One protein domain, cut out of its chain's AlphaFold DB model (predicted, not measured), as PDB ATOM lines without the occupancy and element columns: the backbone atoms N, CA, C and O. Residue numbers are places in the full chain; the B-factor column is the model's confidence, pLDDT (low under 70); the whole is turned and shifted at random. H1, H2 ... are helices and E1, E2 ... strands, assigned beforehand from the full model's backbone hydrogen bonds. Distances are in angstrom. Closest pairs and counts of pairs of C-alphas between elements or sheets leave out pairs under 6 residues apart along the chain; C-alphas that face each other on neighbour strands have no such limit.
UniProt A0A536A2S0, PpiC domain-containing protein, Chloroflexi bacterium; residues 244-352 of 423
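What this domain is: This is residues 244 to 352 of the 423 residues of the protein "PpiC domain-containing protein" of Chloroflexi bacterium (UniProt A0A536A2S0). A long, twisted ribbon of two strands, E1 and E4, runs through the middle, with shorter strands E2 and E3 beside it. H1 and H2 pack on the sheet toward one end of its length, with little H3 next to H2, H4 sits between two long links on the same face as H1, and H5 lies off the sheet at the other end. The printed part has 109 residues, with five named helices and four named strands in the order E1 H1 H2 H3 E2 H4 E3 E4 H5; the sheet runs E2 E1 E4 E3, antiparallel throughout, and the class is mixed. The whole is compact, with a radius of gyration of the C-alphas of 13.4 A, and spans 40 by 27 by 25 A.

How they stand to each other: E1, residues 244 to 253, is an inner strand and bends by 51 degrees at residue 247. H1, residues 256 to 267, is on the sheet at a height of 9.5 A. H2, residues 272 to 279, is on the sheet at a height of 8.0 A, over E1; the C-alphas of Ile 251 and Ala 276 are their closest, 5.2 A apart. H1 and H2 are close but not clearly touching, at a shallow tilt of 25 degrees, opposite ways; their closest C-alphas are Leu 266 and Phe 272, 6.5 A apart. The two make two layers with the sheet, helices on one face of it. H3, residues 283 to 286, touches H2; their closest C-alphas, Lys 277 and Ala 286, are 4.6 A apart. E2, residues 291 to 296, is antiparallel to E1, with N 295 and O 246 at 2.8 A. H4, residues 308 to 313, is on the sheet, only just above its level at a height of 4.2 A, over none of the strands. E3, residues 327 to 329, and E4, residues 332 to 345, form a hairpin, with N 334 and O 327 at 2.7 A. E4 is antiparallel to E1, with N 339 and O 247 at 2.7 A, and bends by 76 degrees at residue 342. H5, residues 349 to 352, is not on the sheet. In H1, H2 and H4 every O i to N i+4 pair is within hydrogen-bond range; H3 and H5 are too short for such a pair.

Where its parts are: E1 begins at C-alpha 244 (23.369, 16.871, -0.486) and is 28.1 A long. H1 is 16.2 A long, and E4, 30.2 A, ends at C-alpha 345 (17.949, 14.474, 1.512). H5 ends at C-alpha 352 (22.944, 4.472, -2.096).

The domain as a whole: The two C-alphas farthest apart, Gln 257 and Ala 349, are 41.6 A apart. The printed part has no cut. The links E2 to H4 and H4 to E3 are long. The mean pLDDT of the printed part is 96.1, and no printed residue is under 70.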
ATOM      1  N   TYR A 244      23.646  15.725   0.371       96.81
ATOM      2  CA  TYR A 244      23.369  16.871  -0.486       96.81
ATOM      3  C   TYR A 244      22.797  16.407  -1.830       96.81
ATOM      4  O   TYR A 244      23.405  15.592  -2.533       96.81
ATOM      5  N   GLN A 245      21.635  16.939  -2.191       98.00
ATOM      6  CA  GLN A 245      20.965  16.666  -3.453       98.00
ATOM      7  C   GLN A 245      20.511  17.960  -4.117       98.00
ATOM      8  O   GLN A 245      20.125  18.933  -3.466       98.00
ATOM      9  N   VAL A 246      20.508  17.938  -5.444       98.25
ATOM     10  CA  VAL A 246      20.002  19.028  -6.275       98.25
ATOM     11  C   VAL A 246      18.830  18.545  -7.101       98.25
ATOM     12  O   VAL A 246      18.827  17.416  -7.588       98.25
ATOM     13  N   GLN A 247      17.834  19.398  -7.291       98.25
ATOM     14  CA  GLN A 247      16.816  19.181  -8.307       98.25
ATOM     15  C   GLN A 247      17.173  20.013  -9.530       98.25
ATOM     16  O   GLN A 247      17.453  21.202  -9.392       98.25
ATOM     17  N   ALA A 248      17.137  19.424 -10.723       98.25
ATOM     18  CA  ALA A 248      17.517  20.130 -11.941       98.25
ATOM     19  C   ALA A 248      16.648  19.769 -13.147       98.25
ATOM     20  O   ALA A 248      15.908  18.779 -13.152       98.25
ATOM     21  N   ARG A 249      16.758  20.590 -14.190       98.19
ATOM     22  CA  ARG A 249      16.225  20.314 -15.527       98.19
ATOM     23  C   ARG A 249      17.246  20.666 -16.602       98.19
ATOM     24  O   ARG A 249      18.094  21.523 -16.379       98.19
ATOM     25  N   MET A 250      17.167  20.010 -17.752       97.88
ATOM     26  CA  MET A 250      18.141  20.120 -18.833       97.88
ATOM     27  C   MET A 250      17.465  20.179 -20.205       97.88
ATOM     28  O   MET A 250      16.451  19.525 -20.439       97.88
ATOM     29  N   ILE A 251      18.057  20.946 -21.121       98.56
ATOM     30  CA  ILE A 251      17.797  20.884 -22.563       98.56
ATOM     31  C   ILE A 251      19.083  20.411 -23.239       98.56
ATOM     32  O   ILE A 251      20.108  21.090 -23.173       98.56
ATOM     33  N   THR A 252      19.031  19.249 -23.889       97.62
ATOM     34  CA  THR A 252      20.115  18.714 -24.728       97.62
ATOM     35  C   THR A 252      19.876  19.059 -26.190       97.62
ATOM     36  O   THR A 252      18.759  18.890 -26.674       97.62
ATOM     37  N   LEU A 253      20.907  19.519 -26.894       98.31
ATOM     38  CA  LEU A 253      20.857  20.023 -28.265       98.31
ATOM     39  C   LEU A 253      22.016  19.441 -29.088       98.31
ATOM     40  O   LEU A 253      23.097  19.168 -28.567       98.31
ATOM     41  N   ASP A 254      21.782  19.259 -30.385       97.06
ATOM     42  CA  ASP A 254      22.732  18.682 -31.350       97.06
ATOM     43  C   ASP A 254      23.784  19.684 -31.853       97.06
ATOM     44  O   ASP A 254      24.859  19.296 -32.302       97.06
ATOM     45  N   THR A 255      23.490  20.983 -31.773       97.94
ATOM     46  CA  THR A 255      24.316  22.046 -32.354       97.94
ATOM     47  C   THR A 255      24.490  23.222 -31.403       97.94
ATOM     48  O   THR A 255      23.580  23.607 -30.663       97.94
ATOM     49  N   GLN A 256      25.663  23.855 -31.480       97.62
ATOM     50  CA  GLN A 256      25.973  25.042 -30.687       97.62
ATOM     51  C   GLN A 256      25.042  26.210 -31.019       97.62
ATOM     52  O   GLN A 256      24.647  26.949 -30.125       97.62
ATOM     53  N   GLN A 257      24.654  26.365 -32.289       98.38
ATOM     54  CA  GLN A 257      23.766  27.444 -32.718       98.38
ATOM     55  C   GLN A 257      22.383  27.332 -32.068       98.38
ATOM     56  O   GLN A 257      21.912  28.317 -31.502       98.38
ATOM     57  N   LYS A 258      21.767  26.137 -32.069       98.06
ATOM     58  CA  LYS A 258      20.501  25.916 -31.355       98.06
ATOM     59  C   LYS A 258      20.660  26.195 -29.862       98.06
ATOM     60  O   LYS A 258      19.800  26.844 -29.279       98.06
ATOM     61  N   ALA A 259      21.768  25.767 -29.251       98.50
ATOM     62  CA  ALA A 259      22.036  26.040 -27.839       98.50
ATOM     63  C   ALA A 259      22.153  27.533 -27.530       98.50
ATOM     64  O   ALA A 259      21.580  27.996 -26.548       98.50
ATOM     65  N   THR A 260      22.804  28.310 -28.391       98.62
ATOM     66  CA  THR A 260      22.868  29.768 -28.244       98.62
ATOM     67  C   THR A 260      21.486  30.408 -28.333       98.62
ATOM     68  O   THR A 260      21.147  31.222 -27.475       98.62
ATOM     69  N   THR A 261      20.668  30.021 -29.316       98.50
ATOM     70  CA  THR A 261      19.296  30.536 -29.459       98.50
ATOM     71  C   THR A 261      18.454  30.226 -28.222       98.50
ATOM     72  O   THR A 261      17.918  31.141 -27.604       98.50
ATOM     73  N   ILE A 262      18.413  28.958 -27.799       98.56
ATOM     74  CA  ILE A 262      17.612  28.526 -26.647       98.56
ATOM     75  C   ILE A 262      18.093  29.184 -25.351       98.56
ATOM     76  O   ILE A 262      17.274  29.640 -24.556       98.56
ATOM     77  N   LEU A 263      19.407  29.295 -25.128       98.56
ATOM     78  CA  LEU A 263      19.933  29.971 -23.942       98.56
ATOM     79  C   LEU A 263      19.543  31.455 -23.918       98.56
ATOM     80  O   LEU A 263      19.224  31.984 -22.854       98.56
ATOM     81  N   ASN A 264      19.558  32.127 -25.070       98.44
ATOM     82  CA  ASN A 264      19.126  33.517 -25.165       98.44
ATOM     83  C   ASN A 264      17.633  33.658 -24.856       98.44
ATOM     84  O   ASN A 264      17.275  34.527 -24.068       98.44
ATOM     85  N   GLU A 265      16.775  32.796 -25.398       98.31
ATOM     86  CA  GLU A 265      15.341  32.807 -25.081       98.31
ATOM     87  C   GLU A 265      15.087  32.580 -23.586       98.31
ATOM     88  O   GLU A 265      14.333  33.326 -22.963       98.31
ATOM     89  N   LEU A 266      15.784  31.618 -22.974       98.38
ATOM     90  CA  LEU A 266      15.706  31.355 -21.534       98.38
ATOM     91  C   LEU A 266      16.129  32.565 -20.691       98.38
ATOM     92  O   LEU A 266      15.465  32.896 -19.709       98.38
ATOM     93  N   LYS A 267      17.200  33.264 -21.086       97.69
ATOM     94  CA  LYS A 267      17.661  34.490 -20.409       97.69
ATOM     95  C   LYS A 267      16.662  35.648 -20.509       97.69
ATOM     96  O   LYS A 267      16.668  36.507 -19.634       97.69
ATOM     97  N   HIS A 268      15.800  35.659 -21.526       97.56
ATOM     98  CA  HIS A 268      14.738  36.655 -21.706       97.56
ATOM     99  C   HIS A 268      13.374  36.187 -21.160       97.56
ATOM    100  O   HIS A 268      12.341  36.752 -21.513       97.56
ATOM    101  N   GLY A 269      13.353  35.174 -20.286       96.38
ATOM    102  CA  GLY A 269      12.133  34.712 -19.615       96.38
ATOM    103  C   GLY A 269      11.329  33.667 -20.390       96.38
ATOM    104  O   GLY A 269      10.166  33.431 -20.064       96.38
ATOM    105  N   GLY A 270      11.925  33.028 -21.402       97.62
ATOM    106  CA  GLY A 270      11.316  31.909 -22.114       97.62
ATOM    107  C   GLY A 270      10.950  30.744 -21.185       97.62
ATOM    108  O   GLY A 270      11.646  30.436 -20.216       97.62
ATOM    109  N   ASP A 271       9.846  30.063 -21.495       98.12
ATOM    110  CA  ASP A 271       9.386  28.899 -20.735       98.12
ATOM    111  C   ASP A 271      10.270  27.682 -21.038       98.12
ATOM    112  O   ASP A 271      10.157  27.044 -22.088       98.12
ATOM    113  N   PHE A 272      11.130  27.333 -20.082       98.44
ATOM    114  CA  PHE A 272      12.053  26.207 -20.207       98.44
ATOM    115  C   PHE A 272      11.353  24.892 -20.546       98.44
ATOM    116  O   PHE A 272      11.866  24.133 -21.359       98.44
ATOM    117  N   ALA A 273      10.191  24.600 -19.955       98.00
ATOM    118  CA  ALA A 273       9.520  23.328 -20.194       98.00
ATOM    119  C   ALA A 273       8.976  23.250 -21.627       98.00
ATOM    120  O   ALA A 273       9.020  22.181 -22.238       98.00
ATOM    121  N   LYS A 274       8.500  24.374 -22.182       98.31
ATOM    122  CA  LYS A 274       8.098  24.453 -23.595       98.31
ATOM    123  C   LYS A 274       9.297  24.302 -24.526       98.31
ATOM    124  O   LYS A 274       9.222  23.509 -25.460       98.31
ATOM    125  N   LEU A 275      10.405  24.987 -24.242       98.38
ATOM    126  CA  LEU A 275      11.628  24.897 -25.047       98.38
ATOM    127  C   LEU A 275      12.257  23.500 -24.990       98.38
ATOM    128  O   LEU A 275      12.667  22.965 -26.017       98.38
ATOM    129  N   ALA A 276      12.252  22.856 -23.822       98.25
ATOM    130  CA  ALA A 276      12.703  21.478 -23.669       98.25
ATOM    131  C   ALA A 276      11.879  20.521 -24.543       98.25
ATOM    132  O   ALA A 276      12.451  19.736 -25.293       98.25
ATOM    133  N   LYS A 277      10.542  20.624 -24.500       97.88
ATOM    134  CA  LYS A 277       9.636  19.804 -25.322       97.88
ATOM    135  C   LYS A 277       9.813  20.039 -26.821       97.88
ATOM    136  O   LYS A 277       9.693  19.096 -27.592       97.88
ATOM    137  N   ALA A 278      10.034  21.289 -27.222       97.38
ATOM    138  CA  ALA A 278      10.093  21.675 -28.627       97.38
ATOM    139  C   ALA A 278      11.457  21.405 -29.272       97.38
ATOM    140  O   ALA A 278      11.525  21.169 -30.476       97.38
ATOM    141  N   SER A 279      12.545  21.491 -28.503       97.25
ATOM    142  CA  SER A 279      13.893  21.565 -29.074       97.25
ATOM    143  C   SER A 279      14.866  20.528 -28.538       97.25
ATOM    144  O   SER A 279      15.891  20.310 -29.183       97.25
ATOM    145  N   SER A 280      14.601  19.897 -27.388       97.88
ATOM    146  CA  SER A 280      15.573  18.963 -26.833       97.88
ATOM    147  C   SER A 280      15.626  17.650 -27.615       97.88
ATOM    148  O   SER A 280      14.596  17.055 -27.911       97.88
ATOM    149  N   VAL A 281      16.842  17.172 -27.887       96.81
ATOM    150  CA  VAL A 281      17.084  15.857 -28.499       96.81
ATOM    151  C   VAL A 281      17.057  14.705 -27.486       96.81
ATOM    152  O   VAL A 281      17.101  13.543 -27.880       96.81
ATOM    153  N   ASP A 282      16.976  15.004 -26.185       94.06
ATOM    154  CA  ASP A 282      16.773  13.992 -25.147       94.06
ATOM    155  C   ASP A 282      15.278  13.701 -24.968       94.06
ATOM    156  O   ASP A 282      14.583  14.309 -24.151       94.06
ATOM    157  N   ASN A 283      14.780  12.721 -25.721       91.38
ATOM    158  CA  ASN A 283      13.371  12.328 -25.693       91.38
ATOM    159  C   ASN A 283      12.886  11.850 -24.308       91.38
ATOM    160  O   ASN A 283      11.684  11.910 -24.034       91.38
ATOM    161  N   GLN A 284      13.786  11.385 -23.432       90.50
ATOM    162  CA  GLN A 284      13.406  10.863 -22.116       90.50
ATOM    163  C   GLN A 284      12.982  11.983 -21.159       90.50
ATOM    164  O   GLN A 284      12.037  11.813 -20.377       90.50
ATOM    165  N   THR A 285      13.654  13.132 -21.234       94.50
ATOM    166  CA  THR A 285      13.398  14.280 -20.355       94.50
ATOM    167  C   THR A 285      12.598  15.382 -21.046       94.50
ATOM    168  O   THR A 285      11.798  16.043 -20.377       94.50
ATOM    169  N   ALA A 286      12.704  15.538 -22.373       95.88
ATOM    170  CA  ALA A 286      12.018  16.572 -23.157       95.88
ATOM    171  C   ALA A 286      10.512  16.621 -22.874       95.88
ATOM    172  O   ALA A 286       9.971  17.664 -22.505       95.88
ATOM    173  N   THR A 287       9.835  15.471 -22.946       95.19
ATOM    174  CA  THR A 287       8.382  15.349 -22.715       95.19
ATOM    175  C   THR A 287       7.957  15.767 -21.301       95.19
ATOM    176  O   THR A 287       6.827  16.218 -21.098       95.19
ATOM    177  N   LYS A 288       8.882  15.710 -20.338       96.88
ATOM    178  CA  LYS A 288       8.720  16.117 -18.934       96.88
ATOM    179  C   LYS A 288       9.288  17.517 -18.659       96.88
ATOM    180  O   LYS A 288       9.614  17.841 -17.520       96.88
ATOM    181  N   GLY A 289       9.437  18.346 -19.695       96.81
ATOM    182  CA  GLY A 289       9.971  19.705 -19.568       96.81
ATOM    183  C   GLY A 289      11.457  19.753 -19.199       96.81
ATOM    184  O   GLY A 289      11.894  20.710 -18.561       96.81
ATOM    185  N   GLY A 290      12.213  18.710 -19.551       97.38
ATOM    186  CA  GLY A 290      13.640  18.577 -19.261       97.38
ATOM    187  C   GLY A 290      13.959  18.108 -17.840       97.38
ATOM    188  O   GLY A 290      15.116  18.142 -17.446       97.38
ATOM    189  N   SER A 291      12.967  17.717 -17.034       97.56
ATOM    190  CA  SER A 291      13.177  17.366 -15.621       97.56
ATOM    191  C   SER A 291      14.150  16.195 -15.437       97.56
ATOM    192  O   SER A 291      13.892  15.101 -15.936       97.56
ATOM    193  N   LEU A 292      15.189  16.403 -14.622       96.00
ATOM    194  CA  LEU A 292      16.121  15.362 -14.169       96.00
ATOM    195  C   LEU A 292      15.723  14.751 -12.817       96.00
ATOM    196  O   LEU A 292      16.231  13.701 -12.438       96.00
ATOM    197  N   GLY A 293      14.791  15.384 -12.098       95.81
ATOM    198  CA  GLY A 293      14.443  14.984 -10.735       95.81
ATOM    199  C   GLY A 293      15.501  15.417  -9.718       95.81
ATOM    200  O   GLY A 293      16.279  16.333  -9.984       95.81
ATOM    201  N   TRP A 294      15.468  14.792  -8.538       97.56
ATOM    202  CA  TRP A 294      16.486  14.962  -7.501       97.56
ATOM    203  C   TRP A 294      17.685  14.064  -7.799       97.56
ATOM    204  O   TRP A 294      17.509  12.884  -8.098       97.56
ATOM    205  N   LEU A 295      18.881  14.629  -7.703       97.19
ATOM    206  CA  LEU A 295      20.149  13.971  -7.977       97.19
ATOM    207  C   LEU A 295      21.069  14.130  -6.769       97.19
ATOM    208  O   LEU A 295      21.275  15.247  -6.291       97.19
ATOM    209  N   ALA A 296      21.653  13.026  -6.311       97.56
ATOM    210  CA  ALA A 296      22.850  13.054  -5.476       97.56
ATOM    211  C   ALA A 296      24.115  13.104  -6.340       97.56
ATOM    212  O   ALA A 296      24.092  12.718  -7.513       97.56
ATOM    213  N   ARG A 297      25.226  13.560  -5.753       96.06
ATOM    214  CA  ARG A 297      26.508  13.627  -6.461       96.06
ATOM    215  C   ARG A 297      26.925  12.240  -6.958       96.06
ATOM    216  O   ARG A 297      26.841  11.257  -6.221       96.06
ATOM    217  N   GLY A 298      27.350  12.168  -8.210       94.50
ATOM    218  CA  GLY A 298      27.718  10.961  -8.940       94.50
ATOM    219  C   GLY A 298      26.546  10.257  -9.623       94.50
ATOM    220  O   GLY A 298      26.777   9.407 -10.478       94.50
ATOM    221  N   GLN A 299      25.293  10.594  -9.299       94.75
ATOM    222  CA  GLN A 299      24.124   9.935  -9.893       94.75
ATOM    223  C   GLN A 299      23.938  10.312 -11.366       94.75
ATOM    224  O   GLN A 299      23.475   9.495 -12.159       94.75
ATOM    225  N   TYR A 300      24.310  11.537 -11.750       92.94
ATOM    226  CA  TYR A 300      24.265  11.945 -13.149       92.94
ATOM    227  C   TYR A 300      25.368  11.243 -13.948       92.94
ATOM    228  O   TYR A 300      25.075  10.617 -14.967       92.94
ATOM    229  N   VAL A 301      26.611  11.270 -13.450       90.12
ATOM    230  CA  VAL A 301      27.787  10.682 -14.125       90.12
ATOM    231  C   VAL A 301      27.628   9.196 -14.438       90.12
ATOM    232  O   VAL A 301      28.136   8.750 -15.460       90.12
ATOM    233  N   GLN A 302      26.869   8.432 -13.648       86.94
ATOM    234  CA  GLN A 302      26.629   7.007 -13.918       86.94
ATOM    235  C   GLN A 302      26.091   6.709 -15.331       86.94
ATOM    236  O   GLN A 302      26.266   5.596 -15.821       86.94
ATOM    237  N   ASN A 303      25.474   7.691 -15.998       83.06
ATOM    238  CA  ASN A 303      24.914   7.545 -17.343       83.06
ATOM    239  C   ASN A 303      25.746   8.230 -18.445       83.06
ATOM    240  O   ASN A 303      25.313   8.266 -19.600       83.06
ATOM    241  N   TYR A 304      26.915   8.798 -18.124       85.00
ATOM    242  CA  TYR A 304      27.706   9.599 -19.059       85.00
ATOM    243  C   TYR A 304      29.212   9.332 -18.938       85.00
ATOM    244  O   TYR A 304      29.741   9.033 -17.880       85.00
ATOM    245  N   THR A 305      29.933   9.490 -20.048       79.69
ATOM    246  CA  THR A 305      31.399   9.334 -20.115       79.69
ATOM    247  C   THR A 305      32.181  10.606 -19.762       79.69
ATOM    248  O   THR A 305      33.397  10.638 -19.907       79.69
ATOM    249  N   ALA A 306      31.492  11.667 -19.349       86.12
ATOM    250  CA  ALA A 306      32.057  12.954 -18.956       86.12
ATOM    251  C   ALA A 306      31.197  13.555 -17.834       86.12
ATOM    252  O   ALA A 306      30.035  13.169 -17.678       86.12
ATOM    253  N   ALA A 307      31.784  14.462 -17.051       92.75
ATOM    254  CA  ALA A 307      31.173  15.009 -15.841       92.75
ATOM    255  C   ALA A 307      31.007  16.540 -15.876       92.75
ATOM    256  O   ALA A 307      30.912  17.165 -14.827       92.75
ATOM    257  N   ASN A 308      30.957  17.183 -17.045       95.44
ATOM    258  CA  ASN A 308      30.845  18.641 -17.151       95.44
ATOM    259  C   ASN A 308      29.541  19.155 -16.525       95.44
ATOM    260  O   ASN A 308      29.543  20.166 -15.823       95.44
ATOM    261  N   VAL A 309      28.421  18.463 -16.766       96.19
ATOM    262  CA  VAL A 309      27.139  18.828 -16.142       96.19
ATOM    263  C   VAL A 309      27.115  18.481 -14.656       96.19
ATOM    264  O   VAL A 309      26.627  19.288 -13.873       96.19
ATOM    265  N   GLU A 310      27.674  17.338 -14.249       96.38
ATOM    266  CA  GLU A 310      27.824  16.976 -12.830       96.38
ATOM    267  C   GLU A 310      28.618  18.047 -12.071       96.38
ATOM    268  O   GLU A 310      28.155  18.572 -11.061       96.38
ATOM    269  N   MET A 311      29.782  18.427 -12.596       95.44
ATOM    270  CA  MET A 311      30.640  19.447 -12.002       95.44
ATOM    271  C   MET A 311      29.934  20.796 -11.895       95.44
ATOM    272  O   MET A 311      30.095  21.487 -10.893       95.44
ATOM    273  N   TRP A 312      29.130  21.166 -12.897       97.00
ATOM    274  CA  TRP A 312      28.328  22.382 -12.820       97.00
ATOM    275  C   TRP A 312      27.210  22.272 -11.774       97.00
ATOM    276  O   TRP A 312      27.014  23.204 -11.002       97.00
ATOM    277  N   LEU A 313      26.489  21.147 -11.716       97.19
ATOM    278  CA  LEU A 313      25.369  20.926 -10.791       97.19
ATOM    279  C   LEU A 313      25.790  20.955  -9.317       97.19
ATOM    280  O   LEU A 313      25.053  21.481  -8.483       97.19
ATOM    281  N   PHE A 314      26.953  20.382  -9.004       96.38
ATOM    282  CA  PHE A 314      27.437  20.200  -7.633       96.38
ATOM    283  C   PHE A 314      28.526  21.197  -7.219       96.38
ATOM    284  O   PHE A 314      29.159  21.017  -6.176       96.38
ATOM    285  N   ASP A 315      28.726  22.268  -7.989       95.12
ATOM    286  CA  ASP A 315      29.513  23.417  -7.544       95.12
ATOM    287  C   ASP A 315      28.797  24.094  -6.348       95.12
ATOM    288  O   ASP A 315      27.647  24.523  -6.474       95.12
ATOM    289  N   PRO A 316      29.437  24.217  -5.169       92.94
ATOM    290  CA  PRO A 316      28.811  24.810  -3.986       92.94
ATOM    291  C   PRO A 316      28.426  26.288  -4.166       92.94
ATOM    292  O   PRO A 316      27.653  26.813  -3.367       92.94
ATOM    293  N   ALA A 317      28.941  26.969  -5.195       95.19
ATOM    294  CA  ALA A 317      28.552  28.336  -5.527       95.19
ATOM    295  C   ALA A 317      27.206  28.433  -6.272       95.19
ATOM    296  O   ALA A 317      26.706  29.549  -6.458       95.19
ATOM    297  N   ARG A 318      26.625  27.303  -6.711       96.06
ATOM    298  CA  ARG A 318      25.364  27.282  -7.462       96.06
ATOM    299  C   ARG A 318      24.199  27.844  -6.648       96.06
ATOM    300  O   ARG A 318      24.075  27.603  -5.447       96.06
ATOM    301  N   LYS A 319      23.293  28.552  -7.325       96.50
ATOM    302  CA  LYS A 319      22.077  29.123  -6.722       96.50
ATOM    303  C   LYS A 319      20.810  28.568  -7.361       96.50
ATOM    304  O   LYS A 319      20.764  28.263  -8.549       96.50
ATOM    305  N   VAL A 320      19.741  28.479  -6.573       97.38
ATOM    306  CA  VAL A 320      18.419  28.088  -7.079       97.38
ATOM    307  C   VAL A 320      17.975  29.044  -8.195       97.38
ATOM    308  O   VAL A 320      18.166  30.255  -8.102       97.38
ATOM    309  N   ASN A 321      17.370  28.478  -9.240       96.25
ATOM    310  CA  ASN A 321      16.972  29.089 -10.512       96.25
ATOM    311  C   ASN A 321      18.113  29.492 -11.454       96.25
ATOM    312  O   ASN A 321      17.831  29.982 -12.552       96.25
ATOM    313  N   GLU A 322      19.374  29.264 -11.088       97.62
ATOM    314  CA  GLU A 322      20.516  29.573 -11.944       97.62
ATOM    315  C   GLU A 322      20.519  28.720 -13.219       97.62
ATOM    316  O   GLU A 322      20.281  27.510 -13.178       97.62
ATOM    317  N   LEU A 323      20.802  29.370 -14.353       98.00
ATOM    318  CA  LEU A 323      21.009  28.734 -15.652       98.00
ATOM    319  C   LEU A 323      22.500  28.534 -15.908       98.00
ATOM    320  O   LEU A 323      23.305  29.443 -15.695       98.00
ATOM    321  N   SER A 324      22.862  27.367 -16.427       98.31
ATOM    322  CA  SER A 324      24.226  27.083 -16.844       98.31
ATOM    323  C   SER A 324      24.613  27.900 -18.084       98.31
ATOM    324  O   SER A 324      23.752  28.286 -18.884       98.31
ATOM    325  N   PRO A 325      25.918  28.114 -18.326       97.75
ATOM    326  CA  PRO A 325      26.388  28.352 -19.686       97.75
ATOM    327  C   PRO A 325      26.064  27.142 -20.582       97.75
ATOM    328  O   PRO A 325      25.597  26.103 -20.114       97.75
ATOM    329  N   ILE A 326      26.334  27.254 -21.883       98.31
ATOM    330  CA  ILE A 326      26.255  26.095 -22.778       98.31
ATOM    331  C   ILE A 326      27.372  25.124 -22.394       98.31
ATOM    332  O   ILE A 326      28.551  25.428 -22.570       98.31
ATOM    333  N   ILE A 327      26.996  23.957 -21.885       97.31
ATOM    334  CA  ILE A 327      27.922  22.895 -21.505       97.31
ATOM    335  C   ILE A 327      28.047  21.924 -22.678       97.31
ATOM    336  O   ILE A 327      27.051  21.367 -23.133       97.31
ATOM    337  N   LYS A 328      29.263  21.701 -23.183       95.00
ATOM    338  CA  LYS A 328      29.516  20.673 -24.202       95.00
ATOM    339  C   LYS A 328      29.822  19.345 -23.518       95.00
ATOM    340  O   LYS A 328      30.737  19.272 -22.705       95.00
ATOM    341  N   GLU A 329      29.097  18.288 -23.858       92.31
ATOM    342  CA  GLU A 329      29.283  16.974 -23.239       92.31
ATOM    343  C   GLU A 329      28.848  15.846 -24.179       92.31
ATOM    344  O   GLU A 329      27.765  15.902 -24.765       92.31
ATOM    345  N   ASN A 330      29.706  14.832 -24.347       86.62
ATOM    346  CA  ASN A 330      29.484  13.663 -25.215       86.62
ATOM    347  C   ASN A 330      28.978  14.029 -26.625       86.62
ATOM    348  O   ASN A 330      28.023  13.447 -27.129       86.62
ATOM    349  N   GLY A 331      29.576  15.056 -27.240       89.50
ATOM    350  CA  GLY A 331      29.200  15.533 -28.580       89.50
ATOM    351  C   GLY A 331      27.922  16.381 -28.647       89.50
ATOM    352  O   GLY A 331      27.588  16.868 -29.720       89.50
ATOM    353  N   THR A 332      27.241  16.605 -27.521       94.69
ATOM    354  CA  THR A 332      26.016  17.418 -27.420       94.69
ATOM    355  C   THR A 332      26.252  18.729 -26.676       94.69
ATOM    356  O   THR A 332      27.282  18.915 -26.024       94.69
ATOM    357  N   PHE A 333      25.280  19.636 -26.755       97.94
ATOM    358  CA  PHE A 333      25.255  20.911 -26.040       97.94
ATOM    359  C   PHE A 333      24.104  20.903 -25.034       97.94
ATOM    360  O   PHE A 333      22.972  20.582 -25.385       97.94
ATOM    361  N   ARG A 334      24.388  21.226 -23.775       97.50
ATOM    362  CA  ARG A 334      23.467  21.104 -22.643       97.50
ATOM    363  C   ARG A 334      23.282  22.469 -21.991       97.50
ATOM    364  O   ARG A 334      24.254  23.177 -21.735       97.50
ATOM    365  N   ILE A 335      22.031  22.829 -21.729       98.56
ATOM    366  CA  ILE A 335      21.663  23.961 -20.876       98.56
ATOM    367  C   ILE A 335      20.931  23.377 -19.682       98.56
ATOM    368  O   ILE A 335      19.933  22.678 -19.853       98.56
ATOM    369  N   VAL A 336      21.430  23.647 -18.485       98.31
ATOM    370  CA  VAL A 336      20.927  23.089 -17.233       98.31
ATOM    371  C   VAL A 336      20.385  24.224 -16.379       98.31
ATOM    372  O   VAL A 336      20.935  25.323 -16.375       98.31
ATOM    373  N   GLN A 337      19.297  23.973 -15.660       98.38
ATOM    374  CA  GLN A 337      18.796  24.878 -14.639       98.38
ATOM    375  C   GLN A 337      18.702  24.165 -13.301       98.38
ATOM    376  O   GLN A 337      18.089  23.096 -13.205       98.38
ATOM    377  N   LEU A 338      19.269  24.786 -12.271       98.12
ATOM    378  CA  LEU A 338      19.126  24.334 -10.897       98.12
ATOM    379  C   LEU A 338      17.764  24.777 -10.360       98.12
ATOM    380  O   LEU A 338      17.462  25.965 -10.333       98.12
ATOM    381  N   MET A 339      16.934  23.837  -9.928       98.12
ATOM    382  CA  MET A 339      15.566  24.100  -9.476       98.12
ATOM    383  C   MET A 339      15.423  24.132  -7.958       98.12
ATOM    384  O   MET A 339      14.604  24.888  -7.444       98.12
ATOM    385  N   ALA A 340      16.195  23.316  -7.243       98.25
ATOM    386  CA  ALA A 340      16.185  23.267  -5.787       98.25
ATOM    387  C   ALA A 340      17.486  22.656  -5.256       98.25
ATOM    388  O   ALA A 340      18.179  21.931  -5.971       98.25
ATOM    389  N   ILE A 341      17.781  22.939  -3.991       98.12
ATOM    390  CA  ILE A 341      18.897  22.370  -3.236       98.12
ATOM    391  C   ILE A 341      18.331  21.824  -1.926       98.12
ATOM    392  O   ILE A 341      17.545  22.502  -1.264       98.12
ATOM    393  N   ASP A 342      18.739  20.617  -1.552       97.62
ATOM    394  CA  ASP A 342      18.457  20.011  -0.255       97.62
ATOM    395  C   ASP A 342      19.768  19.459   0.318       97.62
ATOM    396  O   ASP A 342      20.402  18.588  -0.275       97.62
ATOM    397  N   HIS A 343      20.206  19.991   1.459       96.31
ATOM    398  CA  HIS A 343      21.507  19.655   2.041       96.31
ATOM    399  C   HIS A 343      21.543  18.283   2.727       96.31
ATOM    400  O   HIS A 343      22.631  17.781   3.007       96.31
ATOM    401  N   ALA A 344      20.386  17.684   3.017       97.19
ATOM    402  CA  ALA A 344      20.297  16.456   3.798       97.19
ATOM    403  C   ALA A 344      19.095  15.606   3.367       97.19
ATOM    404  O   ALA A 344      18.286  15.164   4.187       97.19
ATOM    405  N   ARG A 345      19.008  15.313   2.068       97.62
ATOM    406  CA  ARG A 345      17.949  14.474   1.512       97.62
ATOM    407  C   ARG A 345      18.303  12.994   1.624       97.62
ATOM    408  O   ARG A 345      19.408  12.569   1.270       97.62
ATOM    409  N   ALA A 346      17.354  12.193   2.106       97.88
ATOM    410  CA  ALA A 346      17.502  10.743   2.172       97.88
ATOM    411  C   ALA A 346      17.657  10.131   0.768       97.88
ATOM    412  O   ALA A 346      17.083  10.613  -0.210       97.88
ATOM    413  N   LEU A 347      18.431   9.051   0.693       97.12
ATOM    414  CA  LEU A 347      18.565   8.195  -0.479       97.12
ATOM    415  C   LEU A 347      17.914   6.855  -0.165       97.12
ATOM    416  O   LEU A 347      18.036   6.352   0.952       97.12
ATOM    417  N   ASP A 348      17.255   6.260  -1.153       96.75
ATOM    418  CA  ASP A 348      16.854   4.867  -1.037       96.75
ATOM    419  C   ASP A 348      18.089   3.945  -1.062       96.75
ATOM    420  O   ASP A 348      19.174   4.309  -1.535       96.75
ATOM    421  N   ALA A 349      17.923   2.731  -0.538       97.38
ATOM    422  CA  ALA A 349      19.022   1.785  -0.375       97.38
ATOM    423  C   ALA A 349      19.658   1.357  -1.708       97.38
ATOM    424  O   ALA A 349      20.867   1.126  -1.749       97.38
ATOM    425  N   ALA A 350      18.879   1.267  -2.793       97.44
ATOM    426  CA  ALA A 350      19.393   0.846  -4.093       97.44
ATOM    427  C   ALA A 350      20.252   1.950  -4.720       97.44
ATOM    428  O   ALA A 350      21.365   1.673  -5.170       97.44
ATOM    429  N   THR A 351      19.794   3.203  -4.669       96.06
ATOM    430  CA  THR A 351      20.578   4.359  -5.122       96.06
ATOM    431  C   THR A 351      21.852   4.520  -4.298       96.06
ATOM    432  O   THR A 351      22.933   4.667  -4.864       96.06
ATOM    433  N   LEU A 352      21.766   4.415  -2.965       97.56
ATOM    434  CA  LEU A 352      22.944   4.472  -2.096       97.56
ATOM    435  C   LEU A 352      23.959   3.373  -2.445       97.56
ATOM    436  O   LEU A 352      25.156   3.645  -2.536       97.56
TER     437      LEU A 352